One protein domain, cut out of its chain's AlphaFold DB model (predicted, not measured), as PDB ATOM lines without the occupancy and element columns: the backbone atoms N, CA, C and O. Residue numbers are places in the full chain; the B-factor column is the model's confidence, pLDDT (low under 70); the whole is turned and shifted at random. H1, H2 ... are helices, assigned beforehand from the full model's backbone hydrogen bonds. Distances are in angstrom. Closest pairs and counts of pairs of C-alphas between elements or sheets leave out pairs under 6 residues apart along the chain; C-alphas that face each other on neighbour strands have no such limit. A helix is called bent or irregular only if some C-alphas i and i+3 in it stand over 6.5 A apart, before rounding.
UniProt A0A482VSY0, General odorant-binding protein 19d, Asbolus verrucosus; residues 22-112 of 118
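This is residues 22 to 112 of the 118 residues of the protein "General odorant-binding protein 19d" of Asbolus verrucosus (UniProt A0A482VSY0). Two helical lobes are joined by a long link: in the first, H1, H2 and H3 pack together with their centres in a triangle and H3 crossing the other two; in the second, H4 and H5 fold back on each other as a helical hairpin. No helix of the first lobe touches one of the second, and residues 95 to 100, at the turn of the H4 and H5 hairpin, stick out. The printed part has 91 residues with five named helices, H1 to H5 in chain order, and no named strand, in the class all helix. The whole is compact, with a radius of gyration of the C-alphas of 13.5 A and spans of 36 by 30 by 18 A.

H1, residues 22 to 39, and H2, residues 44 to 51, form a helical hairpin at a shallow tilt of 31 degrees. H1 touches H2 with residues 33 to 37 alone, closest at the C-alphas of Ile 37 and Leu 47, 6.9 A apart. H3, residues 59 to 71, touches H1 at a steep tilt of 53 degrees, opposite ways; the closest C-alphas, of Cys 36 and Ala 64, are 5.0 A apart. H3 only just touches H2, with 3 pairs of C-alphas within 8 A, through its residues 61 to 65 alone; the closest C-alphas are those of Asp 46 and Gly 61, 5.2 A. H4, residues 83 to 93, is apart from H3. H5, residues 98 to 112, touches H4 with residues 100 to 105 alone, at a shallow tilt of 22 degrees, opposite ways; the closest C-alphas, of Ile 93 and Tyr 101, are 5.7 A apart. In H1, H2, H3 and H5 every O i to N i+4 pair is within hydrogen-bond range; in H4 5 of 7 are.

H1 begins at C-alpha 22 (107.303, 117.308, 69.372) and is 25.6 A long. H3 measures 18.5 A and H4 16.0 A; H4 is irregular, with C-alphas 89 and 92 7.2 A apart. H5, 20.8 A long, ends at C-alpha 112 (107.078, 120.041, 93.094).

The C-alphas farthest apart, of His 41 and Glu 99, are 37.4 A apart. The printed part has no cut. The link from H3 to H4, 11 residues, is long. The mean pLDDT of the printed part is 92.9, and no printed residue is under 70.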
ATOM      1  N   LEU A  22     106.590 116.185  68.746       81.94
ATOM      2  CA  LEU A  22     107.303 117.308  69.372       81.94
ATOM      3  C   LEU A  22     106.866 118.661  68.808       81.94
ATOM      4  O   LEU A  22     106.627 119.596  69.573       81.94
ATOM      5  N   GLU A  23     106.730 118.776  67.489       87.81
ATOM      6  CA  GLU A  23     106.276 120.009  66.846       87.81
ATOM      7  C   GLU A  23     104.817 120.337  67.202       87.81
ATOM      8  O   GLU A  23     104.495 121.489  67.509       87.81
ATOM      9  N   ALA A  24     103.936 119.332  67.261       88.00
ATOM     10  CA  ALA A  24     102.557 119.516  67.708       88.00
ATOM     11  C   ALA A  24     102.485 119.975  69.175       88.00
ATOM     12  O   ALA A  24     101.755 120.920  69.493       88.00
ATOM     13  N   ALA A  25     103.274 119.363  70.064       86.75
ATOM     14  CA  ALA A  25     103.354 119.737  71.472       86.75
ATOM     15  C   ALA A  25     103.880 121.171  71.648       86.75
ATOM     16  O   ALA A  25     103.247 121.982  72.330       86.75
ATOM     17  N   ARG A  26     104.980 121.525  70.968       87.31
ATOM     18  CA  ARG A  26     105.535 122.891  70.958       87.31
ATOM     19  C   ARG A  26     104.520 123.914  70.469       87.31
ATOM     20  O   ARG A  26     104.359 124.957  71.095       87.31
ATOM     21  N   SER A  27     103.812 123.611  69.383       92.75
ATOM     22  CA  SER A  27     102.771 124.483  68.835       92.75
ATOM     23  C   SER A  27     101.625 124.694  69.829       92.75
ATOM     24  O   SER A  27     101.202 125.830  70.055       92.75
ATOM     25  N   LYS A  28     101.168 123.625  70.498       92.38
ATOM     26  CA  LYS A  28     100.115 123.697  71.523       92.38
ATOM     27  C   LYS A  28     100.544 124.555  72.715       92.38
ATOM     28  O   LYS A  28      99.774 125.418  73.134       92.38
ATOM     29  N   ILE A  29     101.764 124.357  73.223       92.00
ATOM     30  CA  ILE A  29     102.333 125.159  74.320       92.00
ATOM     31  C   ILE A  29     102.452 126.620  73.899       92.00
ATOM     32  O   ILE A  29     101.931 127.492  74.584       92.00
ATOM     33  N   LYS A  30     103.060 126.893  72.738       94.38
ATOM     34  CA  LYS A  30     103.240 128.256  72.229       94.38
ATOM     35  C   LYS A  30     101.909 128.980  72.050       94.38
ATOM     36  O   LYS A  30     101.806 130.143  72.416       94.38
ATOM     37  N   LYS A  31     100.884 128.303  71.525       96.56
ATOM     38  CA  LYS A  31      99.543 128.882  71.388       96.56
ATOM     39  C   LYS A  31      98.980 129.312  72.745       96.56
ATOM     40  O   LYS A  31      98.506 130.434  72.870       96.56
ATOM     41  N   LYS A  32      99.053 128.438  73.752       96.25
ATOM     42  CA  LYS A  32      98.562 128.735  75.106       96.25
ATOM     43  C   LYS A  32      99.361 129.833  75.794       96.25
ATOM     44  O   LYS A  32      98.768 130.676  76.452       96.25
ATOM     45  N   LEU A  33     100.670 129.856  75.573       95.75
ATOM     46  CA  LEU A  33     101.531 130.916  76.066       95.75
ATOM     47  C   LEU A  33     101.166 132.271  75.449       95.75
ATOM     48  O   LEU A  33     101.022 133.234  76.185       95.75
ATOM     49  N   VAL A  34     100.954 132.350  74.130       97.06
ATOM     50  CA  VAL A  34     100.519 133.596  73.466       97.06
ATOM     51  C   VAL A  34      99.163 134.068  74.000       97.06
ATOM     52  O   VAL A  34      99.028 135.242  74.317       97.06
ATOM     53  N   GLU A  35      98.195 133.160  74.176       97.56
ATOM     54  CA  GLU A  35      96.913 133.485  74.830       97.56
ATOM     55  C   GLU A  35      97.139 134.093  76.233       97.56
ATOM     56  O   GLU A  35      96.510 135.086  76.584       97.56
ATOM     57  N   CYS A  36      98.066 133.540  77.019       97.94
ATOM     58  CA  CYS A  36      98.385 134.037  78.360       97.94
ATOM     59  C   CYS A  36      99.164 135.355  78.380       97.94
ATOM     60  O   CYS A  36      98.994 136.137  79.308       97.94
ATOM     61  N   ILE A  37     100.006 135.619  77.380       97.56
ATOM     62  CA  ILE A  37     100.671 136.920  77.241       97.56
ATOM     63  C   ILE A  37      99.618 138.020  77.075       97.56
ATOM     64  O   ILE A  37      99.707 139.052  77.738       97.56
ATOM     65  N   ASP A  38      98.596 137.770  76.255       97.25
ATOM     66  CA  ASP A  38      97.499 138.713  76.044       97.25
ATOM     67  C   ASP A  38      96.613 138.861  77.298       97.25
ATOM     68  O   ASP A  38      96.293 139.988  77.691       97.25
ATOM     69  N   GLU A  39      96.232 137.742  77.934       97.50
ATOM     70  CA  GLU A  39      95.377 137.710  79.136       97.50
ATOM     71  C   GLU A  39      96.016 138.413  80.340       97.50
ATOM     72  O   GLU A  39      95.334 139.149  81.049       97.50
ATOM     73  N   GLU A  40      97.321 138.228  80.544       97.25
ATOM     74  CA  GLU A  40      98.071 138.818  81.661       97.25
ATOM     75  C   GLU A  40      98.682 140.182  81.306       97.25
ATOM     76  O   GLU A  40      99.415 140.768  82.103       97.25
ATOM     77  N   HIS A  41      98.395 140.694  80.103       96.06
ATOM     78  CA  HIS A  41      98.925 141.959  79.584       96.06
ATOM     79  C   HIS A  41     100.461 142.047  79.642       96.06
ATOM     80  O   HIS A  41     101.041 143.113  79.865       96.06
ATOM     81  N   SER A  42     101.117 140.909  79.428       95.69
ATOM     82  CA  SER A  42     102.568 140.769  79.402       95.69
ATOM     83  C   SER A  42     103.146 141.298  78.087       95.69
ATOM     84  O   SER A  42     102.456 141.449  77.077       95.69
ATOM     85  N   SER A  43     104.439 141.617  78.083       95.81
ATOM     86  CA  SER A  43     105.106 142.162  76.907       95.81
ATOM     87  C   SER A  43     105.574 141.071  75.940       95.81
ATOM     88  O   SER A  43     105.819 139.923  76.311       95.81
ATOM     89  N   GLN A  44     105.826 141.461  74.688       94.94
ATOM     90  CA  GLN A  44     106.507 140.590  73.725       94.94
ATOM     91  C   GLN A  44     107.912 140.176  74.206       94.94
ATOM     92  O   GLN A  44     108.362 139.080  73.890       94.94
ATOM     93  N   SER A  45     108.591 141.015  74.998       96.69
ATOM     94  CA  SER A  45     109.898 140.672  75.573       96.69
ATOM     95  C   SER A  45     109.793 139.505  76.551       96.69
ATOM     96  O   SER A  45     110.662 138.638  76.554       96.69
ATOM     97  N   ASP A  46     108.726 139.453  77.352       96.75
ATOM     98  CA  ASP A  46     108.488 138.339  78.271       96.75
ATOM     99  C   ASP A  46     108.221 137.045  77.492       96.75
ATOM    100  O   ASP A  46     108.745 135.988  77.836       96.75
ATOM    101  N   LEU A  47     107.455 137.129  76.396       95.69
ATOM    102  CA  LEU A  47     107.240 135.997  75.495       95.69
ATOM    103  C   LEU A  47     108.570 135.471  74.936       95.69
ATOM    104  O   LEU A  47     108.798 134.261  74.933       95.69
ATOM    105  N   ASP A  48     109.449 136.362  74.484       96.31
ATOM    106  CA  ASP A  48     110.747 135.986  73.928       96.31
ATOM    107  C   ASP A  48     111.655 135.339  74.992       96.31
ATOM    108  O   ASP A  48     112.316 134.337  74.703       96.31
ATOM    109  N   GLU A  49     111.640 135.840  76.233       97.25
ATOM    110  CA  GLU A  49     112.351 135.230  77.365       97.25
ATOM    111  C   GLU A  49     111.830 133.818  77.665       97.25
ATOM    112  O   GLU A  49     112.624 132.878  77.756       97.25
ATOM    113  N   ILE A  50     110.508 133.630  77.726       94.81
ATOM    114  CA  ILE A  50     109.903 132.317  77.992       94.81
ATOM    115  C   ILE A  50     110.205 131.331  76.854       94.81
ATOM    116  O   ILE A  50     110.542 130.173  77.110       94.81
ATOM    117  N   LEU A  51     110.139 131.768  75.590       92.75
ATOM    118  CA  LEU A  51     110.494 130.934  74.434       92.75
ATOM    119  C   LEU A  51     111.987 130.569  74.408       92.75
ATOM    120  O   LEU A  51     112.344 129.512  73.884       92.75
ATOM    121  N   ALA A  52     112.842 131.404  75.000       95.06
ATOM    122  CA  ALA A  52     114.252 131.115  75.247       95.06
ATOM    123  C   ALA A  52     114.494 130.271  76.519       95.06
ATOM    124  O   ALA A  52     115.648 130.031  76.871       95.06
ATOM    125  N   LEU A  53     113.431 129.787  77.179       91.56
ATOM    126  CA  LEU A  53     113.467 129.025  78.434       91.56
ATOM    127  C   LEU A  53     114.070 129.806  79.613       91.56
ATOM    128  O   LEU A  53     114.658 129.222  80.525       91.56
ATOM    129  N   HIS A  54     113.907 131.128  79.614       94.38
ATOM    130  CA  HIS A  54     114.239 131.996  80.735       94.38
ATOM    131  C   HIS A  54     112.977 132.382  81.510       94.38
ATOM    132  O   HIS A  54     111.902 132.562  80.943       94.38
ATOM    133  N   VAL A  55     113.111 132.517  82.832       92.19
ATOM    134  CA  VAL A  55     112.036 133.062  83.668       92.19
ATOM    135  C   VAL A  55     112.054 134.582  83.512       92.19
ATOM    136  O   VAL A  55     113.082 135.185  83.836       92.19
ATOM    137  N   PRO A  56     110.954 135.205  83.060       94.56
ATOM    138  CA  PRO A  56     110.935 136.633  82.851       94.56
ATOM    139  C   PRO A  56     111.042 137.399  84.164       94.56
ATOM    140  O   PRO A  56     110.589 136.948  85.223       94.56
ATOM    141  N   ALA A  57     111.680 138.566  84.108       94.94
ATOM    142  CA  ALA A  57     111.896 139.387  85.299       94.94
ATOM    143  C   ALA A  57     110.612 140.091  85.766       94.94
ATOM    144  O   ALA A  57     110.433 140.301  86.973       94.94
ATOM    145  N   SER A  58     109.737 140.440  84.817       96.69
ATOM    146  CA  SER A  58     108.485 141.164  85.051       96.69
ATOM    147  C   SER A  58     107.495 140.356  85.896       96.69
ATOM    148  O   SER A  58     107.579 139.129  86.014       96.69
ATOM    149  N   HIS A  59     106.552 141.055  86.531       96.44
ATOM    150  CA  HIS A  59     105.483 140.395  87.274       96.44
ATOM    151  C   HIS A  59     104.497 139.733  86.306       96.44
ATOM    152  O   HIS A  59     104.179 138.557  86.459       96.44
ATOM    153  N   GLU A  60     104.114 140.464  85.266       97.56
ATOM    154  CA  GLU A  60     103.177 140.069  84.219       97.56
ATOM    155  C   GLU A  60     103.693 138.851  83.440       97.56
ATOM    156  O   GLU A  60     102.945 137.906  83.204       97.56
ATOM    157  N   GLY A  61     104.995 138.789  83.138       96.56
ATOM    158  CA  GLY A  61     105.609 137.621  82.504       96.56
ATOM    159  C   GLY A  61     105.569 136.368  83.382       96.56
ATOM    160  O   GLY A  61     105.334 135.262  82.893       96.56
ATOM    161  N   LYS A  62     105.740 136.512  84.703       95.75
ATOM    162  CA  LYS A  62     105.574 135.391  85.645       95.75
ATOM    163  C   LYS A  62     104.109 134.963  85.746       95.75
ATOM    164  O   LYS A  62     103.839 133.763  85.801       95.75
ATOM    165  N   CYS A  63     103.172 135.912  85.711       96.62
ATOM    166  CA  CYS A  63     101.745 135.614  85.617       96.62
ATOM    167  C   CYS A  63     101.414 134.867  84.318       96.62
ATOM    168  O   CYS A  63     100.664 133.898  84.365       96.62
ATOM    169  N   ALA A  64     102.043 135.201  83.185       97.19
ATOM    170  CA  ALA A  64     101.843 134.480  81.927       97.19
ATOM    171  C   ALA A  64     102.297 133.006  82.008       97.19
ATOM    172  O   ALA A  64     101.623 132.117  81.473       97.19
ATOM    173  N   ILE A  65     103.387 132.714  82.732       95.31
ATOM    174  CA  ILE A  65     103.793 131.330  83.046       95.31
ATOM    175  C   ILE A  65     102.718 130.637  83.891       95.31
ATOM    176  O   ILE A  65     102.288 129.536  83.547       95.31
ATOM    177  N   PHE A  66     102.254 131.282  84.965       95.75
ATOM    178  CA  PHE A  66     101.215 130.733  85.840       95.75
ATOM    179  C   PHE A  66      99.904 130.451  85.087       95.75
ATOM    180  O   PHE A  66      99.359 129.350  85.167       95.75
ATOM    181  N   CYS A  67      99.441 131.404  84.278       97.56
ATOM    182  CA  CYS A  67      98.303 131.242  83.380       97.56
ATOM    183  C   CYS A  67      98.491 130.032  82.454       97.56
ATOM    184  O   CYS A  67      97.578 129.215  82.291       97.56
ATOM    185  N   THR A  68      99.689 129.863  81.887       96.44
ATOM    186  CA  THR A  68      99.987 128.732  81.000       96.44
ATOM    187  C   THR A  68      99.897 127.412  81.762       96.44
ATOM    188  O   THR A  68      99.250 126.480  81.286       96.44
ATOM    189  N   HIS A  69     100.471 127.334  82.966       95.31
ATOM    190  CA  HIS A  69     100.378 126.151  83.825       95.31
ATOM    191  C   HIS A  69      98.930 125.790  84.159       95.31
ATOM    192  O   HIS A  69      98.564 124.622  84.042       95.31
ATOM    193  N   LYS A  70      98.082 126.772  84.484       95.94
ATOM    194  CA  LYS A  70      96.649 126.543  84.710       95.94
ATOM    195  C   LYS A  70      95.940 125.987  83.477       95.94
ATOM    196  O   LYS A  70      95.150 125.057  83.588       95.94
ATOM    197  N   LYS A  71      96.226 126.514  82.280       95.62
ATOM    198  CA  LYS A  71      95.609 126.020  81.031       95.62
ATOM    199  C   LYS A  71      96.017 124.585  80.676       95.62
ATOM    200  O   LYS A  71      95.339 123.958  79.863       95.62
ATOM    201  N   PHE A  72      97.113 124.092  81.247       94.50
ATOM    202  CA  PHE A  72      97.553 122.702  81.148       94.50
ATOM    203  C   PHE A  72      97.260 121.891  82.418       94.50
ATOM    204  O   PHE A  72      97.725 120.768  82.523       94.50
ATOM    205  N   ASP A  73      96.507 122.443  83.368       94.94
ATOM    206  CA  ASP A  73      96.135 121.784  84.621       94.94
ATOM    207  C   ASP A  73      97.325 121.339  85.501       94.94
ATOM    208  O   ASP A  73      97.256 120.362  86.239       94.94
ATOM    209  N   LEU A  74      98.445 122.074  85.440       93.62
ATOM    210  CA  LEU A  74      99.637 121.829  86.273       93.62
ATOM    211  C   LEU A  74      99.519 122.475  87.655       93.62
ATOM    212  O   LEU A  74     100.193 122.060  88.600       93.62
ATOM    213  N   GLN A  75      98.732 123.543  87.761       93.62
ATOM    214  CA  GLN A  75      98.547 124.315  88.985       93.62
ATOM    215  C   GLN A  75      97.075 124.665  89.170       93.62
ATOM    216  O   GLN A  75      96.367 124.955  88.206       93.62
ATOM    217  N   HIS A  76      96.645 124.669  90.426       93.62
ATOM    218  CA  HIS A  76      95.345 125.168  90.841       93.62
ATOM    219  C   HIS A  76      95.294 126.704  90.798       93.62
ATOM    220  O   HIS A  76      96.309 127.393  90.669       93.62
ATOM    221  N   GLU A  77      94.086 127.248  90.949       92.88
ATOM    222  CA  GLU A  77      93.816 128.693  90.989       92.88
ATOM    223  C   GLU A  77      94.611 129.443  92.068       92.88
ATOM    224  O   GLU A  77      94.925 130.618  91.901       92.88
ATOM    225  N   ASP A  78      94.956 128.773  93.166       90.56
ATOM    226  CA  ASP A  78      95.699 129.347  94.290       90.56
ATOM    227  C   ASP A  78      97.230 129.266  94.133       90.56
ATOM    228  O   ASP A  78      97.964 129.659  95.039       90.56
ATOM    229  N   GLY A  79      97.726 128.752  93.002       88.06
ATOM    230  CA  GLY A  79      99.159 128.572  92.761       88.06
ATOM    231  C   GLY A  79      99.727 127.237  93.235       88.06
ATOM    232  O   GLY A  79     100.865 126.908  92.883       88.06
ATOM    233  N   SER A  80      98.963 126.449  93.998       91.19
ATOM    234  CA  SER A  80      99.399 125.122  94.427       91.19
ATOM    235  C   SER A  80      99.456 124.149  93.247       91.19
ATOM    236  O   SER A  80      98.807 124.330  92.217       91.19
ATOM    237  N   ILE A  81     100.306 123.132  93.362       91.88
ATOM    238  CA  ILE A  81     100.564 122.185  92.275       91.88
ATOM    239  C   ILE A  81      99.398 121.206  92.158       91.88
ATOM    240  O   ILE A  81      99.065 120.533  93.131       91.88
ATOM    241  N   ASN A  82      98.846 121.075  90.950       94.62
ATOM    242  CA  ASN A  82      97.887 120.031  90.610       94.62
ATOM    243  C   ASN A  82      98.648 118.819  90.054       94.62
ATOM    244  O   ASN A  82      98.874 118.693  88.851       94.62
ATOM    245  N   GLN A  83      99.112 117.942  90.946       93.06
ATOM    246  CA  GLN A  83      99.905 116.777  90.546       93.06
ATOM    247  C   GLN A  83      99.109 115.804  89.666       93.06
ATOM    248  O   GLN A  83      99.660 115.276  88.706       93.06
ATOM    249  N   GLU A  84      97.836 115.570  89.982       94.31
ATOM    250  CA  GLU A  84      96.975 114.667  89.211       94.31
ATOM    251  C   GLU A  84      96.744 115.207  87.795       94.31
ATOM    252  O   GLU A  84      97.054 114.514  86.826       94.31
ATOM    253  N   GLY A  85      96.335 116.475  87.679       94.62
ATOM    254  CA  GLY A  85      96.109 117.136  86.391       94.62
ATOM    255  C   GLY A  85      97.365 117.221  85.523       94.62
ATOM    256  O   GLY A  85      97.310 116.998  84.310       94.62
ATOM    257  N   ALA A  86      98.531 117.449  86.138       92.50
ATOM    258  CA  ALA A  86      99.806 117.416  85.434       92.50
ATOM    259  C   ALA A  86     100.099 116.020  84.858       92.50
ATOM    260  O   ALA A  86     100.464 115.904  83.688       92.50
ATOM    261  N   LEU A  87      99.945 114.957  85.655       92.38
ATOM    262  CA  LEU A  87     100.202 113.590  85.196       92.38
ATOM    263  C   LEU A  87      99.230 113.175  84.081       92.38
ATOM    264  O   LEU A  87      99.681 112.626  83.078       92.38
ATOM    265  N   GLU A  88      97.940 113.493  84.216       93.31
ATOM    266  CA  GLU A  88      96.918 113.209  83.198       93.31
ATOM    267  C   GLU A  88      97.209 113.957  81.888       93.31
ATOM    268  O   GLU A  88      97.222 113.368  80.805       93.31
ATOM    269  N   THR A  89      97.536 115.250  81.971       91.00
ATOM    270  CA  THR A  89      97.810 116.088  80.793       91.00
ATOM    271  C   THR A  89      98.970 115.560  79.952       91.00
ATOM    272  O   THR A  89      98.950 115.668  78.720       91.00
ATOM    273  N   PHE A  90      99.987 114.993  80.601       88.00
ATOM    274  CA  PHE A  90     101.180 114.484  79.935       88.00
ATOM    275  C   PHE A  90     101.174 112.966  79.727       88.00
ATOM    276  O   PHE A  90     102.117 112.448  79.129       88.00
ATOM    277  N   GLU A  91     100.113 112.246  80.108       89.44
ATOM    278  CA  GLU A  91     100.014 110.795  79.905       89.44
ATOM    279  C   GLU A  91     100.083 110.410  78.419       89.44
ATOM    280  O   GLU A  91     100.682 109.392  78.076       89.44
ATOM    281  N   ILE A  92      99.606 111.274  77.513       86.44
ATOM    282  CA  ILE A  92      99.716 111.084  76.053       86.44
ATOM    283  C   ILE A  92     101.161 110.880  75.571       86.44
ATOM    284  O   ILE A  92     101.391 110.281  74.524       86.44
ATOM    285  N   ILE A  93     102.149 111.378  76.321       85.81
ATOM    286  CA  ILE A  93     103.565 111.190  76.007       85.81
ATOM    287  C   ILE A  93     103.954 109.726  76.189       85.81
ATOM    288  O   ILE A  93     104.767 109.228  75.423       85.81
ATOM    289  N   LYS A  94     103.363 109.021  77.158       87.12
ATOM    290  CA  LYS A  94     103.678 107.621  77.455       87.12
ATOM    291  C   LYS A  94     103.437 106.704  76.255       87.12
ATOM    292  O   LYS A  94     104.187 105.752  76.067       87.12
ATOM    293  N   GLU A  95     102.424 107.005  75.440       83.81
ATOM    294  CA  GLU A  95     102.113 106.254  74.215       83.81
ATOM    295  C   GLU A  95     103.151 106.467  73.102       83.81
ATOM    296  O   GLU A  95     103.304 105.614  72.229       83.81
ATOM    297  N   VAL A  96     103.865 107.596  73.130       84.75
ATOM    298  CA  VAL A  96     104.845 107.992  72.108       84.75
ATOM    299  C   VAL A  96     106.272 107.661  72.541       84.75
ATOM    300  O   VAL A  96     107.067 107.186  71.736       84.75
ATOM    301  N   ASP A  97     106.600 107.921  73.806       85.25
ATOM    302  CA  ASP A  97     107.907 107.695  74.416       85.25
ATOM    303  C   ASP A  97     107.760 107.541  75.941       85.25
ATOM    304  O   ASP A  97     107.745 108.510  76.712       85.25
ATOM    305  N   GLU A  98     107.655 106.290  76.389       88.88
ATOM    306  CA  GLU A  98     107.550 105.955  77.808       88.88
ATOM    307  C   GLU A  98     108.798 106.373  78.602       88.88
ATOM    308  O   GLU A  98     108.673 106.828  79.739       88.88
ATOM    309  N   GLU A  99     110.001 106.279  78.026       89.12
ATOM    310  CA  GLU A  99     111.238 106.655  78.721       89.12
ATOM    311  C   GLU A  99     111.268 108.162  79.003       89.12
ATOM    312  O   GLU A  99     111.606 108.596  80.113       89.12
ATOM    313  N   PHE A 100     110.882 108.972  78.015       86.25
ATOM    314  CA  PHE A 100     110.760 110.413  78.180       86.25
ATOM    315  C   PHE A 100     109.661 110.779  79.179       86.25
ATOM    316  O   PHE A 100     109.896 111.632  80.037       86.25
ATOM    317  N   TYR A 101     108.509 110.102  79.138       90.12
ATOM    318  CA  TYR A 101     107.456 110.291  80.138       90.12
ATOM    319  C   TYR A 101     107.983 110.049  81.561       90.12
ATOM    320  O   TYR A 101     107.839 110.913  82.424       90.12
ATOM    321  N   GLN A 102     108.684 108.935  81.808       92.56
ATOM    322  CA  GLN A 102     109.254 108.646  83.131       92.56
ATOM    323  C   GLN A 102     110.276 109.705  83.573       92.56
ATOM    324  O   GLN A 102     110.293 110.117  84.735       92.56
ATOM    325  N   LYS A 103     111.120 110.192  82.653       91.12
ATOM    326  CA  LYS A 103     112.052 111.299  82.929       91.12
ATOM    327  C   LYS A 103     111.309 112.575  83.316       91.12
ATOM    328  O   LYS A 103     111.685 113.211  84.299       91.12
ATOM    329  N   TRP A 104     110.259 112.931  82.579       90.38
ATOM    330  CA  TRP A 104     109.433 114.097  82.874       90.38
ATOM    331  C   TRP A 104     108.756 113.980  84.248       90.38
ATOM    332  O   TRP A 104     108.891 114.899  85.055       90.38
ATOM    333  N   VAL A 105     108.142 112.832  84.568       93.19
ATOM    334  CA  VAL A 105     107.520 112.573  85.882       93.19
ATOM    335  C   VAL A 105     108.530 112.751  87.019       93.19
ATOM    336  O   VAL A 105     108.237 113.402  88.023       93.19
ATOM    337  N   ASN A 106     109.745 112.223  86.861       93.56
ATOM    338  CA  ASN A 106     110.799 112.355  87.869       93.56
ATOM    339  C   ASN A 106     111.212 113.815  88.100       93.56
ATOM    340  O   ASN A 106     111.382 114.233  89.250       93.56
ATOM    341  N   VAL A 107     111.358 114.598  87.026       90.81
ATOM    342  CA  VAL A 107     111.666 116.033  87.118       90.81
ATOM    343  C   VAL A 107     110.516 116.779  87.789       90.81
ATOM    344  O   VAL A 107     110.752 117.513  88.745       90.81
ATOM    345  N   PHE A 108     109.277 116.541  87.358       91.06
ATOM    346  CA  PHE A 108     108.091 117.184  87.919       91.06
ATOM    347  C   PHE A 108     107.946 116.921  89.425       91.06
ATOM    348  O   PHE A 108     107.792 117.859  90.207       91.06
ATOM    349  N   ASN A 109     108.080 115.665  89.860       91.12
ATOM    350  CA  ASN A 109     108.021 115.293  91.278       91.12
ATOM    351  C   ASN A 109     109.154 115.938  92.095       91.12
ATOM    352  O   ASN A 109     108.950 116.358  93.236       91.12
ATOM    353  N   SER A 110     110.348 116.052  91.508       90.81
ATOM    354  CA  SER A 110     111.493 116.694  92.161       90.81
ATOM    355  C   SER A 110     111.286 118.201  92.324       90.81
ATOM    356  O   SER A 110     111.558 118.744  93.393       90.81
ATOM    357  N   CYS A 111     110.777 118.876  91.290       86.62
ATOM    358  CA  CYS A 111     110.489 120.308  91.329       86.62
ATOM    359  C   CYS A 111     109.339 120.626  92.288       86.62
ATOM    360  O   CYS A 111     109.468 121.531  93.109       86.62
ATOM    361  N   SER A 112     108.257 119.847  92.240       85.50
ATOM    362  CA  SER A 112     107.078 120.041  93.094       85.50
ATOM    363  C   SER A 112     107.347 119.813  94.579       85.50
ATOM    364  O   SER A 112     106.761 120.480  95.427       85.50
TER     365      SER A 112